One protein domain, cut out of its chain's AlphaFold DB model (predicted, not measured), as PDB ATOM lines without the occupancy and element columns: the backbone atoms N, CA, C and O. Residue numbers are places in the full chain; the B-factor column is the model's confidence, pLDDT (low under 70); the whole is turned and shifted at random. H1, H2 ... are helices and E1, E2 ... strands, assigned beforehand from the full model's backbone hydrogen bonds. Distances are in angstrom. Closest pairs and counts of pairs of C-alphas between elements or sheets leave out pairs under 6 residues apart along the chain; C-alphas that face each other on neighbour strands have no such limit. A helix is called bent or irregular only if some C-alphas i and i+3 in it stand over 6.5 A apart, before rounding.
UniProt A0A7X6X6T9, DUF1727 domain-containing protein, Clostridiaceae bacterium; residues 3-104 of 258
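What this domain is: This is residues 3 to 104 of the 258 residues of the protein "DUF1727 domain-containing protein" of Clostridiaceae bacterium (UniProt A0A7X6X6T9). A strongly twisted sheet of four strands has its longest helix, H2, slantwise over one face, with H3 on that face beside edge strand E6 and H1 on it near E3 and E4; the opposite face bears no named helix. From this body a long loop, residues 11 to 24, swings out, its tip at residues 13 to 18 sticking out freely, and it joins the sheet to a small hairpin, E1 and E2. The 102 printed residues hold three named helices and six named strands, in the order E1 E2 E3 E4 H1 E5 E6 H2 H3, a mixed class; the larger sheet runs E4 E3 E5 E6, all antiparallel. The whole is compact, with a radius of gyration of the C-alphas of 14.5 A and spans of 45 by 31 by 24 A.

Where its parts are: In the larger sheet, E3 is residues 25 to 32, 20.6 A long, beginning at C-alpha 25 (195.629, 182.309, 198.626) and bending by 52 degrees at residue 28. E4 is residues 35 to 40, E5 residues 50 to 55, 16.3 A, and E6 residues 64 to 68, 13.8 A. H2, residues 74 to 89, is 22.5 A long; H1 is residues 42 to 47, and H3, residues 94 to 101, ends at C-alpha 101 (203.422, 174.843, 185.717). E1, residues 3 to 5, begins at C-alpha 3 (209.391, 184.118, 210.173), and E2 is residues 8 to 10.

How they stand to each other: Inner strands E3 and E5 are antiparallel at 155 degrees, with N 28 and O 52 2.9 A apart, within hydrogen-bond range. In the hairpin E5 and E6, N 53 and O 65 are 2.9 A apart; in the hairpin E3 and E4, N 40 and O 30 are 2.9 A apart. E4, H1 and E5 form a split strand-helix-strand unit, two strands running the same way with E3 between them, its crossover right-handed. H2 is on the sheet at a height of 8.2 A, over E5 and, only just, over E3, on which 3 of its C-alphas fall. On the same face, H3 lies over none of the strands; its closest C-alphas to E6 are Ala 98 and Phe 67, 5.1 A. With residues 84 to 88 alone H2 touches H3, closest at the C-alphas of Ile 84 and Ile 97, 6.6 A, at a steep tilt of 47 degrees, opposite ways. H1, on the same face, is irregular, C-alphas 43 and 46 being 8.2 A apart. In H2 and H3 every O i to N i+4 pair is within hydrogen-bond range; H1 has 0 of 2, but 2 of 3 O i to N i+3 pairs. In the hairpin E1 and E2, N 4 and O 8 are 2.8 A apart; E2 is apart from H2.

The domain as a whole: The C-alphas farthest apart, of Asn 15 and Gly 103, are 46.6 A apart. The printed part has no cut. The link from E2 to E3, 14 residues, is long. Mean pLDDT of the printed part is 89.7; residue 60 is under 70.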
ATOM      1  N   ILE A   3     208.474 183.548 211.155       87.12
ATOM      2  CA  ILE A   3     209.391 184.118 210.173       87.12
ATOM      3  C   ILE A   3     209.822 182.976 209.255       87.12
ATOM      4  O   ILE A   3     210.227 181.918 209.730       87.12
ATOM      5  N   ARG A   4     209.694 183.166 207.940       85.19
ATOM      6  CA  ARG A   4     210.257 182.245 206.942       85.19
ATOM      7  C   ARG A   4     211.694 182.625 206.631       85.19
ATOM      8  O   ARG A   4     212.579 181.787 206.729       85.19
ATOM      9  N   TYR A   5     211.920 183.883 206.261       80.19
ATOM     10  CA  TYR A   5     213.255 184.449 206.076       80.19
ATOM     11  C   TYR A   5     213.200 185.980 206.148       80.19
ATOM     12  O   TYR A   5     212.272 186.597 205.624       80.19
ATOM     13  N   HIS A   6     214.204 186.598 206.781       83.81
ATOM     14  CA  HIS A   6     214.242 188.040 207.062       83.81
ATOM     15  C   HIS A   6     212.904 188.559 207.623       83.81
ATOM     16  O   HIS A   6     212.462 188.101 208.670       83.81
ATOM     17  N   HIS A   7     212.246 189.495 206.938       87.19
ATOM     18  CA  HIS A   7     210.966 190.072 207.357       87.19
ATOM     19  C   HIS A   7     209.745 189.349 206.759       87.19
ATOM     20  O   HIS A   7     208.611 189.759 206.992       87.19
ATOM     21  N   ILE A   8     209.956 188.297 205.961       89.69
ATOM     22  CA  ILE A   8     208.884 187.562 205.295       89.69
ATOM     23  C   ILE A   8     208.332 186.504 206.245       89.69
ATOM     24  O   ILE A   8     209.043 185.598 206.686       89.69
ATOM     25  N   GLY A   9     207.042 186.610 206.545       90.19
ATOM     26  CA  GLY A   9     206.359 185.738 207.484       90.19
ATOM     27  C   GLY A   9     204.961 186.243 207.819       90.19
ATOM     28  O   GLY A   9     204.364 187.004 207.058       90.19
ATOM     29  N   ARG A  10     204.451 185.821 208.975       91.44
ATOM     30  CA  ARG A  10     203.229 186.356 209.578       91.44
ATOM     31  C   ARG A  10     203.618 187.050 210.876       91.44
ATOM     32  O   ARG A  10     204.009 186.374 211.828       91.44
ATOM     33  N   ALA A  11     203.535 188.373 210.870       93.62
ATOM     34  CA  ALA A  11     203.902 189.262 211.956       93.62
ATOM     35  C   ALA A  11     202.669 189.993 212.504       93.62
ATOM     36  O   ALA A  11     201.727 190.304 211.767       93.62
ATOM     37  N   HIS A  12     202.721 190.315 213.792       94.81
ATOM     38  CA  HIS A  12     201.870 191.320 214.419       94.81
ATOM     39  C   HIS A  12     202.719 192.336 215.191       94.81
ATOM     40  O   HIS A  12     203.844 192.058 215.604       94.81
ATOM     41  N   CYS A  13     202.181 193.539 215.378       94.38
ATOM     42  CA  CYS A  13     202.742 194.525 216.288       94.38
ATOM     43  C   CYS A  13     202.176 194.278 217.688       94.38
ATOM     44  O   CYS A  13     200.966 194.212 217.865       94.38
ATOM     45  N   SER A  14     203.032 194.182 218.701       94.88
ATOM     46  CA  SER A  14     202.579 194.035 220.091       94.88
ATOM     47  C   SER A  14     202.036 195.338 220.699       94.88
ATOM     48  O   SER A  14     201.399 195.298 221.747       94.88
ATOM     49  N   ASN A  15     202.275 196.489 220.057       97.25
ATOM     50  CA  ASN A  15     201.897 197.817 220.559       97.25
ATOM     51  C   ASN A  15     200.684 198.437 219.841       97.25
ATOM     52  O   ASN A  15     200.058 199.358 220.360       97.25
ATOM     53  N   CYS A  16     200.344 197.974 218.638       96.31
ATOM     54  CA  CYS A  16     199.162 198.435 217.909       96.31
ATOM     55  C   CYS A  16     198.453 197.262 217.226       96.31
ATOM     56  O   CYS A  16     198.947 196.144 217.225       96.31
ATOM     57  N   SER A  17     197.297 197.503 216.608       95.19
ATOM     58  CA  SER A  17     196.495 196.450 215.968       95.19
ATOM     59  C   SER A  17     197.035 195.968 214.613       95.19
ATOM     60  O   SER A  17     196.332 195.250 213.901       95.19
ATOM     61  N   TRP A  18     198.229 196.409 214.200       96.44
ATOM     62  CA  TRP A  18     198.794 196.003 212.917       96.44
ATOM     63  C   TRP A  18     199.184 194.525 212.948       96.44
ATOM     64  O   TRP A  18     199.888 194.071 213.846       96.44
ATOM     65  N   GLN A  19     198.750 193.794 211.930       94.94
ATOM     66  CA  GLN A  19     199.149 192.422 211.646       94.94
ATOM     67  C   GLN A  19     198.984 192.163 210.149       94.94
ATOM     68  O   GLN A  19     198.259 192.896 209.467       94.94
ATOM     69  N   ASN A  20     199.618 191.113 209.631       93.88
ATOM     70  CA  ASN A  20     199.321 190.652 208.276       93.88
ATOM     71  C   ASN A  20     197.814 190.377 208.120       93.88
ATOM     72  O   ASN A  20     197.210 189.690 208.945       93.88
ATOM     73  N   GLY A  21     197.218 190.896 207.042       91.44
ATOM     74  CA  GLY A  21     195.843 190.567 206.675       91.44
ATOM     75  C   GLY A  21     195.681 189.081 206.327       91.44
ATOM     76  O   GLY A  21     196.676 188.396 206.063       91.44
ATOM     77  N   PRO A  22     194.441 188.562 206.321       90.00
ATOM     78  CA  PRO A  22     194.188 187.208 205.847       90.00
ATOM     79  C   PRO A  22     194.635 187.076 204.387       90.00
ATOM     80  O   PRO A  22     194.385 187.967 203.578       90.00
ATOM     81  N   ALA A  23     195.292 185.965 204.059       92.25
ATOM     82  CA  ALA A  23     195.662 185.670 202.684       92.25
ATOM     83  C   ALA A  23     194.441 185.139 201.919       92.25
ATOM     84  O   ALA A  23     193.712 184.285 202.429       92.25
ATOM     85  N   ASP A  24     194.229 185.642 200.703       95.06
ATOM     86  CA  ASP A  24     193.220 185.098 199.787       95.06
ATOM     87  C   ASP A  24     193.661 183.748 199.201       95.06
ATOM     88  O   ASP A  24     192.809 182.899 198.957       95.06
ATOM     89  N   TYR A  25     194.978 183.552 199.046       95.88
ATOM     90  CA  TYR A  25     195.629 182.309 198.626       95.88
ATOM     91  C   TYR A  25     196.769 181.986 199.594       95.88
ATOM     92  O   TYR A  25     197.628 182.831 199.856       95.88
ATOM     93  N   GLU A  26     196.800 180.770 200.124       95.06
ATOM     94  CA  GLU A  26     197.794 180.326 201.100       95.06
ATOM     95  C   GLU A  26     198.354 178.966 200.689       95.06
ATOM     96  O   GLU A  26     197.604 178.007 200.530       95.06
ATOM     97  N   LEU A  27     199.676 178.876 200.523       94.06
ATOM     98  CA  LEU A  27     200.361 177.593 200.373       94.06
ATOM     99  C   LEU A  27     200.387 176.898 201.735       94.06
ATOM    100  O   LEU A  27     201.016 177.396 202.672       94.06
ATOM    101  N   THR A  28     199.694 175.767 201.837       92.44
ATOM    102  CA  THR A  28     199.455 175.070 203.106       92.44
ATOM    103  C   THR A  28     200.402 173.898 203.306       92.44
ATOM    104  O   THR A  28     200.930 173.740 204.404       92.44
ATOM    105  N   LEU A  29     200.657 173.109 202.257       92.75
ATOM    106  CA  LEU A  29     201.423 171.864 202.351       92.75
ATOM    107  C   LEU A  29     202.385 171.677 201.175       92.75
ATOM    108  O   LEU A  29     202.136 172.128 200.056       92.75
ATOM    109  N   LEU A  30     203.454 170.933 201.442       93.25
ATOM    110  CA  LEU A  30     204.341 170.356 200.437       93.25
ATOM    111  C   LEU A  30     204.110 168.847 200.407       93.25
ATOM    112  O   LEU A  30     203.992 168.223 201.465       93.25
ATOM    113  N   LYS A  31     204.038 168.263 199.213       92.25
ATOM    114  CA  LYS A  31     203.730 166.843 199.031       92.25
ATOM    115  C   LYS A  31     204.612 166.201 197.971       92.25
ATOM    116  O   LYS A  31     205.255 166.886 197.172       92.25
ATOM    117  N   LYS A  32     204.589 164.870 197.981       89.44
ATOM    118  CA  LYS A  32     205.041 164.025 196.883       89.44
ATOM    119  C   LYS A  32     203.858 163.388 196.166       89.44
ATOM    120  O   LYS A  32     202.922 162.930 196.822       89.44
ATOM    121  N   GLU A  33     203.919 163.303 194.846       85.12
ATOM    122  CA  GLU A  33     202.919 162.624 194.026       85.12
ATOM    123  C   GLU A  33     202.874 161.118 194.313       85.12
ATOM    124  O   GLU A  33     201.793 160.539 194.394       85.12
ATOM    125  N   ASP A  34     204.034 160.495 194.543       85.25
ATOM    126  CA  ASP A  34     204.156 159.066 194.856       85.25
ATOM    127  C   ASP A  34     203.866 158.716 196.330       85.25
ATOM    128  O   ASP A  34     203.734 157.539 196.673       85.25
ATOM    129  N   ALA A  35     203.715 159.724 197.199       82.75
ATOM    130  CA  ALA A  35     203.402 159.573 198.620       82.75
ATOM    131  C   ALA A  35     202.472 160.703 199.123       82.75
ATOM    132  O   ALA A  35     202.876 161.518 199.958       82.75
ATOM    133  N   PRO A  36     201.207 160.758 198.663       74.88
ATOM    134  CA  PRO A  36     200.301 161.896 198.882       74.88
ATOM    135  C   PRO A  36     199.859 162.103 200.343       74.88
ATOM    136  O   PRO A  36     199.353 163.178 200.691       74.88
ATOM    137  N   GLU A  37     200.046 161.088 201.188       78.81
ATOM    138  CA  GLU A  37     199.785 161.128 202.634       78.81
ATOM    139  C   GLU A  37     200.972 161.703 203.427       78.81
ATOM    140  O   GLU A  37     200.812 162.107 204.575       78.81
ATOM    141  N   SER A  38     202.167 161.763 202.826       79.44
ATOM    142  CA  SER A  38     203.361 162.299 203.474       79.44
ATOM    143  C   SER A  38     203.438 163.808 203.277       79.44
ATOM    144  O   SER A  38     203.672 164.297 202.170       79.44
ATOM    145  N   GLU A  39     203.311 164.552 204.368       86.12
ATOM    146  CA  GLU A  39     203.640 165.974 204.385       86.12
ATOM    147  C   GLU A  39     205.158 166.157 204.390       86.12
ATOM    148  O   GLU A  39     205.869 165.591 205.224       86.12
ATOM    149  N   ILE A  40     205.659 166.959 203.451       87.31
ATOM    150  CA  ILE A  40     207.066 167.347 203.399       87.31
ATOM    151  C   ILE A  40     207.231 168.636 204.197       87.31
ATOM    152  O   ILE A  40     206.527 169.628 203.993       87.31
ATOM    153  N   LYS A  41     208.176 168.635 205.132       85.44
ATOM    154  CA  LYS A  41     208.494 169.840 205.892       85.44
ATOM    155  C   LYS A  41     209.227 170.847 205.006       85.44
ATOM    156  O   LYS A  41     209.905 170.487 204.048       85.44
ATOM    157  N   ALA A  42     209.121 172.130 205.343       77.94
ATOM    158  CA  ALA A  42     209.748 173.193 204.559       77.94
ATOM    159  C   ALA A  42     211.283 173.054 204.463       77.94
ATOM    160  O   ALA A  42     211.870 173.417 203.454       77.94
ATOM    161  N   ASP A  43     211.953 172.508 205.474       76.19
ATOM    162  CA  ASP A  43     213.395 172.228 205.453       76.19
ATOM    163  C   ASP A  43     213.793 171.072 204.517       76.19
ATOM    164  O   ASP A  43     214.945 171.005 204.088       76.19
ATOM    165  N   GLU A  44     212.839 170.227 204.127       82.06
ATOM    166  CA  GLU A  44     213.008 169.095 203.208       82.06
ATOM    167  C   GLU A  44     212.389 169.360 201.822       82.06
ATOM    168  O   GLU A  44     212.247 168.443 201.015       82.06
ATOM    169  N   MET A  45     212.030 170.612 201.509       85.44
ATOM    170  CA  MET A  45     211.205 170.943 200.337       85.44
ATOM    171  C   MET A  45     211.760 170.481 198.985       85.44
ATOM    172  O   MET A  45     210.986 170.306 198.055       85.44
ATOM    173  N   SER A  46     213.072 170.253 198.860       81.44
ATOM    174  CA  SER A  46     213.666 169.698 197.635       81.44
ATOM    175  C   SER A  46     213.186 168.278 197.316       81.44
ATOM    176  O   SER A  46     213.464 167.766 196.238       81.44
ATOM    177  N   ALA A  47     212.540 167.608 198.274       86.25
ATOM    178  CA  ALA A  47     211.903 166.315 198.081       86.25
ATOM    179  C   ALA A  47     210.446 166.431 197.601       86.25
ATOM    180  O   ALA A  47     209.875 165.410 197.234       86.25
ATOM    181  N   ALA A  48     209.835 167.618 197.633       90.06
ATOM    182  CA  ALA A  48     208.464 167.821 197.185       90.06
ATOM    183  C   ALA A  48     208.410 168.030 195.666       90.06
ATOM    184  O   ALA A  48     209.234 168.746 195.105       90.06
ATOM    185  N   ASP A  49     207.402 167.447 195.023       91.19
ATOM    186  CA  ASP A  49     207.076 167.662 193.605       91.19
ATOM    187  C   ASP A  49     205.688 168.309 193.426       91.19
ATOM    188  O   ASP A  49     205.245 168.586 192.303       91.19
ATOM    189  N   ARG A  50     204.980 168.551 194.537       92.69
ATOM    190  CA  ARG A  50     203.664 169.182 194.583       92.69
ATOM    191  C   ARG A  50     203.554 170.173 195.736       92.69
ATOM    192  O   ARG A  50     204.105 169.969 196.820       92.69
ATOM    193  N   VAL A  51     202.757 171.214 195.519       94.62
ATOM    194  CA  VAL A  51     202.320 172.166 196.549       94.62
ATOM    195  C   VAL A  51     200.800 172.169 196.637       94.62
ATOM    196  O   VAL A  51     200.118 172.126 195.613       94.62
ATOM    197  N   VAL A  52     200.271 172.230 197.857       94.56
ATOM    198  CA  VAL A  52     198.843 172.466 198.102       94.56
ATOM    199  C   VAL A  52     198.655 173.950 198.360       94.56
ATOM    200  O   VAL A  52     199.313 174.528 199.231       94.56
ATOM    201  N   VAL A  53     197.757 174.570 197.602       96.12
ATOM    202  CA  VAL A  53     197.325 175.947 197.828       96.12
ATOM    203  C   VAL A  53     195.864 175.907 198.235       96.12
ATOM    204  O   VAL A  53     195.074 175.201 197.625       96.12
ATOM    205  N   SER A  54     195.514 176.659 199.269       95.50
ATOM    206  CA  SER A  54     194.134 176.927 199.659       95.50
ATOM    207  C   SER A  54     193.741 178.327 199.202       95.50
ATOM    208  O   SER A  54     194.563 179.247 199.242       95.50
ATOM    209  N   SER A  55     192.500 178.511 198.767       95.06
ATOM    210  CA  SER A  55     191.966 179.813 198.395       95.06
ATOM    211  C   SER A  55     190.527 179.983 198.841       95.06
ATOM    212  O   SER A  55     189.682 179.111 198.659       95.06
ATOM    213  N   ARG A  56     190.216 181.179 199.340       90.12
ATOM    214  CA  ARG A  56     188.832 181.589 199.632       90.12
ATOM    215  C   ARG A  56     188.075 182.030 198.379       90.12
ATOM    216  O   ARG A  56     186.882 182.317 198.455       90.12
ATOM    217  N   ARG A  57     188.775 182.155 197.247       89.31
ATOM    218  CA  ARG A  57     188.226 182.594 195.957       89.31
ATOM    219  C   ARG A  57     187.720 181.422 195.119       89.31
ATOM    220  O   ARG A  57     186.842 181.625 194.283       89.31
ATOM    221  N   TRP A  58     188.229 180.213 195.354       90.94
ATOM    222  CA  TRP A  58     187.750 179.010 194.679       90.94
ATOM    223  C   TRP A  58     186.441 178.531 195.304       90.94
ATOM    224  O   TRP A  58     186.321 178.372 196.515       90.94
ATOM    225  N   GLN A  59     185.437 178.338 194.453       78.06
ATOM    226  CA  GLN A  59     184.086 177.935 194.856       78.06
ATOM    227  C   GLN A  59     183.863 176.418 194.728       78.06
ATOM    228  O   GLN A  59     182.767 175.927 194.988       78.06
ATOM    229  N   THR A  60     184.890 175.680 194.306       65.81
ATOM    230  CA  THR A  60     184.871 174.235 194.069       65.81
ATOM    231  C   THR A  60     185.573 173.482 195.201       65.81
ATOM    232  O   THR A  60     186.616 173.902 195.696       65.81
ATOM    233  N   GLY A  61     184.995 172.350 195.617       72.38
ATOM    234  CA  GLY A  61     185.595 171.461 196.619       72.38
ATOM    235  C   GLY A  61     185.712 172.077 198.018       72.38
ATOM    236  O   GLY A  61     184.817 172.782 198.481       72.38
ATOM    237  N   ASN A  62     186.813 171.774 198.708       82.75
ATOM    238  CA  ASN A  62     187.178 172.353 200.006       82.75
ATOM    239  C   ASN A  62     187.970 173.673 199.874       82.75
ATOM    240  O   ASN A  62     188.461 174.180 200.880       82.75
ATOM    241  N   GLY A  63     188.094 174.220 198.658       88.50
ATOM    242  CA  GLY A  63     188.905 175.405 198.381       88.50
ATOM    243  C   GLY A  63     190.411 175.132 198.367       88.50
ATOM    244  O   GLY A  63     191.180 176.075 198.517       88.50
ATOM    245  N   GLU A  64     190.845 173.880 198.208       93.06
ATOM    246  CA  GLU A  64     192.255 173.510 198.072       93.06
ATOM    247  C   GLU A  64     192.532 172.853 196.724       93.06
ATOM    248  O   GLU A  64     191.747 172.039 196.247       93.06
ATOM    249  N   GLU A  65     193.682 173.180 196.143       94.44
ATOM    250  CA  GLU A  65     194.113 172.677 194.842       94.44
ATOM    251  C   GLU A  65     195.595 172.289 194.883       94.44
ATOM    252  O   GLU A  65     196.405 172.877 195.614       94.44
ATOM    253  N   LEU A  66     195.950 171.278 194.090       93.19
ATOM    254  CA  LEU A  66     197.298 170.717 194.022       93.19
ATOM    255  C   LEU A  66     198.005 171.185 192.746       93.19
ATOM    256  O   LEU A  66     197.503 170.978 191.643       93.19
ATOM    257  N   PHE A  67     199.208 171.740 192.885       94.50
ATOM    258  CA  PHE A  67     200.002 172.225 191.754       94.50
ATOM    259  C   PHE A  67     201.361 171.520 191.672       94.50
ATOM    260  O   PHE A  67     201.968 171.254 192.713       94.50
ATOM    261  N   PRO A  68     201.874 171.250 190.456       93.38
ATOM    262  CA  PRO A  68     203.261 170.849 190.236       93.38
ATOM    263  C   PRO A  68     204.252 171.852 190.826       93.38
ATOM    264  O   PRO A  68     204.047 173.068 190.760       93.38
ATOM    265  N   PHE A  69     205.346 171.336 191.375       90.44
ATOM    266  CA  PHE A  69     206.426 172.130 191.937       90.44
ATOM    267  C   PHE A  69     207.776 171.497 191.607       90.44
ATOM    268  O   PHE A  69     208.006 170.336 191.912       90.44
ATOM    269  N   GLU A  70     208.678 172.274 191.009       84.25
ATOM    270  CA  GLU A  70     210.045 171.834 190.681       84.25
ATOM    271  C   GLU A  70     211.119 172.689 191.380       84.25
ATOM    272  O   GLU A  70     212.227 172.842 190.873       84.25
ATOM    273  N   GLY A  71     210.796 173.308 192.520       82.50
ATOM    274  CA  GLY A  71     211.703 174.204 193.244       82.50
ATOM    275  C   GLY A  71     212.580 173.516 194.288       82.50
ATOM    276  O   GLY A  71     212.289 172.425 194.767       82.50
ATOM    277  N   GLU A  72     213.660 174.191 194.690       80.00
ATOM    278  CA  GLU A  72     214.589 173.675 195.708       80.00
ATOM    279  C   GLU A  72     214.613 174.516 196.993       80.00
ATOM    280  O   GLU A  72     215.222 174.108 197.984       80.00
ATOM    281  N   ASN A  73     214.040 175.724 196.981       80.88
ATOM    282  CA  ASN A  73     214.159 176.669 198.091       80.88
ATOM    283  C   ASN A  73     212.885 177.507 198.318       80.88
ATOM    284  O   ASN A  73     211.989 177.567 197.477       80.88
ATOM    285  N   MET A  74     212.824 178.191 199.470       85.31
ATOM    286  CA  MET A  74     211.653 178.979 199.887       85.31
ATOM    287  C   MET A  74     211.236 180.032 198.853       85.31
ATOM    288  O   MET A  74     210.054 180.350 198.755       85.31
ATOM    289  N   LEU A  75     212.186 180.600 198.103       85.88
ATOM    290  CA  LEU A  75     211.878 181.611 197.093       85.88
ATOM    291  C   LEU A  75     211.104 180.991 195.933       85.88
ATOM    292  O   LEU A  75     210.199 181.635 195.411       85.88
ATOM    293  N   ASP A  76     211.416 179.750 195.560       87.62
ATOM    294  CA  ASP A  76     210.687 179.035 194.515       87.62
ATOM    295  C   ASP A  76     209.232 178.804 194.938       87.62
ATOM    296  O   ASP A  76     208.334 179.028 194.134       87.62
ATOM    297  N   LEU A  77     208.975 178.492 196.216       90.81
ATOM    298  CA  LEU A  77     207.611 178.384 196.751       90.81
ATOM    299  C   LEU A  77     206.839 179.707 196.650       90.81
ATOM    300  O   LEU A  77     205.695 179.719 196.201       90.81
ATOM    301  N   TYR A  78     207.463 180.828 197.029       92.25
ATOM    302  CA  TYR A  78     206.839 182.148 196.888       92.25
ATOM    303  C   TYR A  78     206.611 182.529 195.421       92.25
ATOM    304  O   TYR A  78     205.574 183.108 195.104       92.25
ATOM    305  N   ASN A  79     207.532 182.179 194.520       91.94
ATOM    306  CA  ASN A  79     207.379 182.417 193.084       91.94
ATOM    307  C   ASN A  79     206.228 181.586 192.500       91.94
ATOM    308  O   ASN A  79     205.406 182.126 191.761       91.94
ATOM    309  N   SER A  80     206.137 180.301 192.862       93.06
ATOM    310  CA  SER A  80     205.028 179.427 192.472       93.06
ATOM    311  C   SER A  80     203.699 179.957 193.001       93.06
ATOM    312  O   SER A  80     202.765 180.124 192.221       93.06
ATOM    313  N   LEU A  81     203.618 180.312 194.289       95.75
ATOM    314  CA  LEU A  81     202.405 180.881 194.879       95.75
ATOM    315  C   LEU A  81     202.007 182.202 194.206       95.75
ATOM    316  O   LEU A  81     200.825 182.419 193.954       95.75
ATOM    317  N   ALA A  82     202.968 183.067 193.871       96.62
ATOM    318  CA  ALA A  82     202.702 184.315 193.161       96.62
ATOM    319  C   ALA A  82     202.150 184.073 191.747       96.62
ATOM    320  O   ALA A  82     201.191 184.735 191.353       96.62
ATOM    321  N   ALA A  83     202.705 183.109 191.005       95.56
ATOM    322  CA  ALA A  83     202.195 182.730 189.689       95.56
ATOM    323  C   ALA A  83     200.775 182.149 189.785       95.56
ATOM    324  O   ALA A  83     199.882 182.603 189.072       95.56
ATOM    325  N   ILE A  84     200.549 181.208 190.709       96.62
ATOM    326  CA  ILE A  84     199.228 180.610 190.964       96.62
ATOM    327  C   ILE A  84     198.211 181.698 191.314       96.62
ATOM    328  O   ILE A  84     197.134 181.743 190.723       96.62
ATOM    329  N   THR A  85     198.570 182.609 192.220       97.31
ATOM    330  CA  THR A  85     197.713 183.728 192.640       97.31
ATOM    331  C   THR A  85     197.370 184.633 191.459       97.31
ATOM    332  O   THR A  85     196.198 184.909 191.224       97.31
ATOM    333  N   LEU A  86     198.368 185.058 190.675       97.88
ATOM    334  CA  LEU A  86     198.155 185.932 189.521       97.88
ATOM    335  C   LEU A  86     197.183 185.312 188.514       97.88
ATOM    336  O   LEU A  86     196.227 185.963 188.103       97.88
ATOM    337  N   TYR A  87     197.418 184.064 188.105       97.06
ATOM    338  CA  TYR A  87     196.572 183.428 187.098       97.06
ATOM    339  C   TYR A  87     195.186 183.061 187.637       97.06
ATOM    340  O   TYR A  87     194.216 183.132 186.885       97.06
ATOM    341  N   SER A  88     195.063 182.767 188.933       96.31
ATOM    342  CA  SER A  88     193.754 182.580 189.570       96.31
ATOM    343  C   SER A  88     192.932 183.871 189.539       96.31
ATOM    344  O   SER A  88     191.769 183.848 189.145       96.31
ATOM    345  N   GLU A  89     193.544 185.017 189.854       96.69
ATOM    346  CA  GLU A  89     192.883 186.332 189.788       96.69
ATOM    347  C   GLU A  89     192.537 186.760 188.353       96.69
ATOM    348  O   GLU A  89     191.575 187.494 188.132       96.69
ATOM    349  N   LEU A  90     193.275 186.266 187.355       97.06
ATOM    350  CA  LEU A  90     192.938 186.434 185.938       97.06
ATOM    351  C   LEU A  90     191.819 185.488 185.458       97.06
ATOM    352  O   LEU A  90     191.418 185.568 184.297       97.06
ATOM    353  N   GLY A  91     191.301 184.614 186.328       95.06
ATOM    354  CA  GLY A  91     190.177 183.721 186.043       95.06
ATOM    355  C   GLY A  91     190.553 182.400 185.369       95.06
ATOM    356  O   GLY A  91     189.668 181.714 184.856       95.06
ATOM    357  N   TYR A  92     191.835 182.023 185.349       96.06
ATOM    358  CA  TYR A  92     192.245 180.700 184.876       96.06
ATOM    359  C   TYR A  92     191.885 179.626 185.906       96.06
ATOM    360  O   TYR A  92     192.006 179.846 187.112       96.06
ATOM    361  N   SER A  93     191.464 178.451 185.428       94.00
ATOM    362  CA  SER A  93     191.142 177.336 186.320       94.00
ATOM    363  C   SER A  93     192.408 176.735 186.949       94.00
ATOM    364  O   SER A  93     193.481 176.792 186.328       94.00
ATOM    365  N   PRO A  94     192.306 176.120 188.141       94.50
ATOM    366  CA  PRO A  94     193.424 175.423 188.778       94.50
ATOM    367  C   PRO A  94     194.112 174.412 187.854       94.50
ATOM    368  O   PRO A  94     195.339 174.382 187.776       94.50
ATOM    369  N   GLU A  95     193.348 173.656 187.062       94.12
ATOM    370  CA  GLU A  95     193.879 172.661 186.125       94.12
ATOM    371  C   GLU A  95     194.695 173.311 185.002       94.12
ATOM    372  O   GLU A  95     195.761 172.812 184.637       94.12
ATOM    373  N   SER A  96     194.233 174.451 184.472       95.12
ATOM    374  CA  SER A  96     194.969 175.202 183.449       95.12
ATOM    375  C   SER A  96     196.293 175.740 183.991       95.12
ATOM    376  O   SER A  96     197.298 175.735 183.279       95.12
ATOM    377  N   ILE A  97     196.300 176.214 185.238       95.56
ATOM    378  CA  ILE A  97     197.502 176.725 185.904       95.56
ATOM    379  C   ILE A  97     198.472 175.573 186.182       95.56
ATOM    380  O   ILE A  97     199.657 175.682 185.865       95.56
ATOM    381  N   ALA A  98     197.980 174.450 186.712       94.62
ATOM    382  CA  ALA A  98     198.778 173.255 186.964       94.62
ATOM    383  C   ALA A  98     199.421 172.717 185.677       94.62
ATOM    384  O   ALA A  98     200.618 172.433 185.659       94.62
ATOM    385  N   GLY A  99     198.660 172.656 184.577       93.94
ATOM    386  CA  GLY A  99     199.175 172.257 183.267       93.94
ATOM    387  C   GLY A  99     200.284 173.178 182.751       93.94
ATOM    388  O   GLY A  99     201.274 172.696 182.204       93.94
ATOM    389  N   ALA A 100     200.165 174.493 182.966       91.62
ATOM    390  CA  ALA A 100     201.215 175.445 182.606       91.62
ATOM    391  C   ALA A 100     202.475 175.275 183.472       91.62
ATOM    392  O   ALA A 100     203.586 175.307 182.943       91.62
ATOM    393  N   LEU A 101     202.313 175.055 184.782       90.69
ATOM    394  CA  LEU A 101     203.422 174.843 185.717       90.69
ATOM    395  C   LEU A 101     204.188 173.543 185.448       90.69
ATOM    396  O   LEU A 101     205.409 173.539 185.569       90.69
ATOM    397  N   ALA A 102     203.510 172.474 185.017       87.19
ATOM    398  CA  ALA A 102     204.148 171.199 184.673       87.19
ATOM    399  C   ALA A 102     205.178 171.309 183.528       87.19
ATOM    400  O   ALA A 102     206.047 170.454 183.393       87.19
ATOM    401  N   GLY A 103     205.083 172.344 182.685       73.56
ATOM    402  CA  GLY A 103     206.027 172.596 181.592       73.56
ATOM    403  C   GLY A 103     207.214 173.491 181.963       73.56
ATOM    404  O   GLY A 103     208.053 173.772 181.102       73.56
ATOM    405  N   VAL A 104     207.286 173.993 183.201       72.19
ATOM    406  CA  VAL A 104     208.297 174.974 183.618       72.19
ATOM    407  C   VAL A 104     209.557 174.268 184.099       72.19
ATOM    408  O   VAL A 104     209.648 173.862 185.248       72.19
TER     409      VAL A 104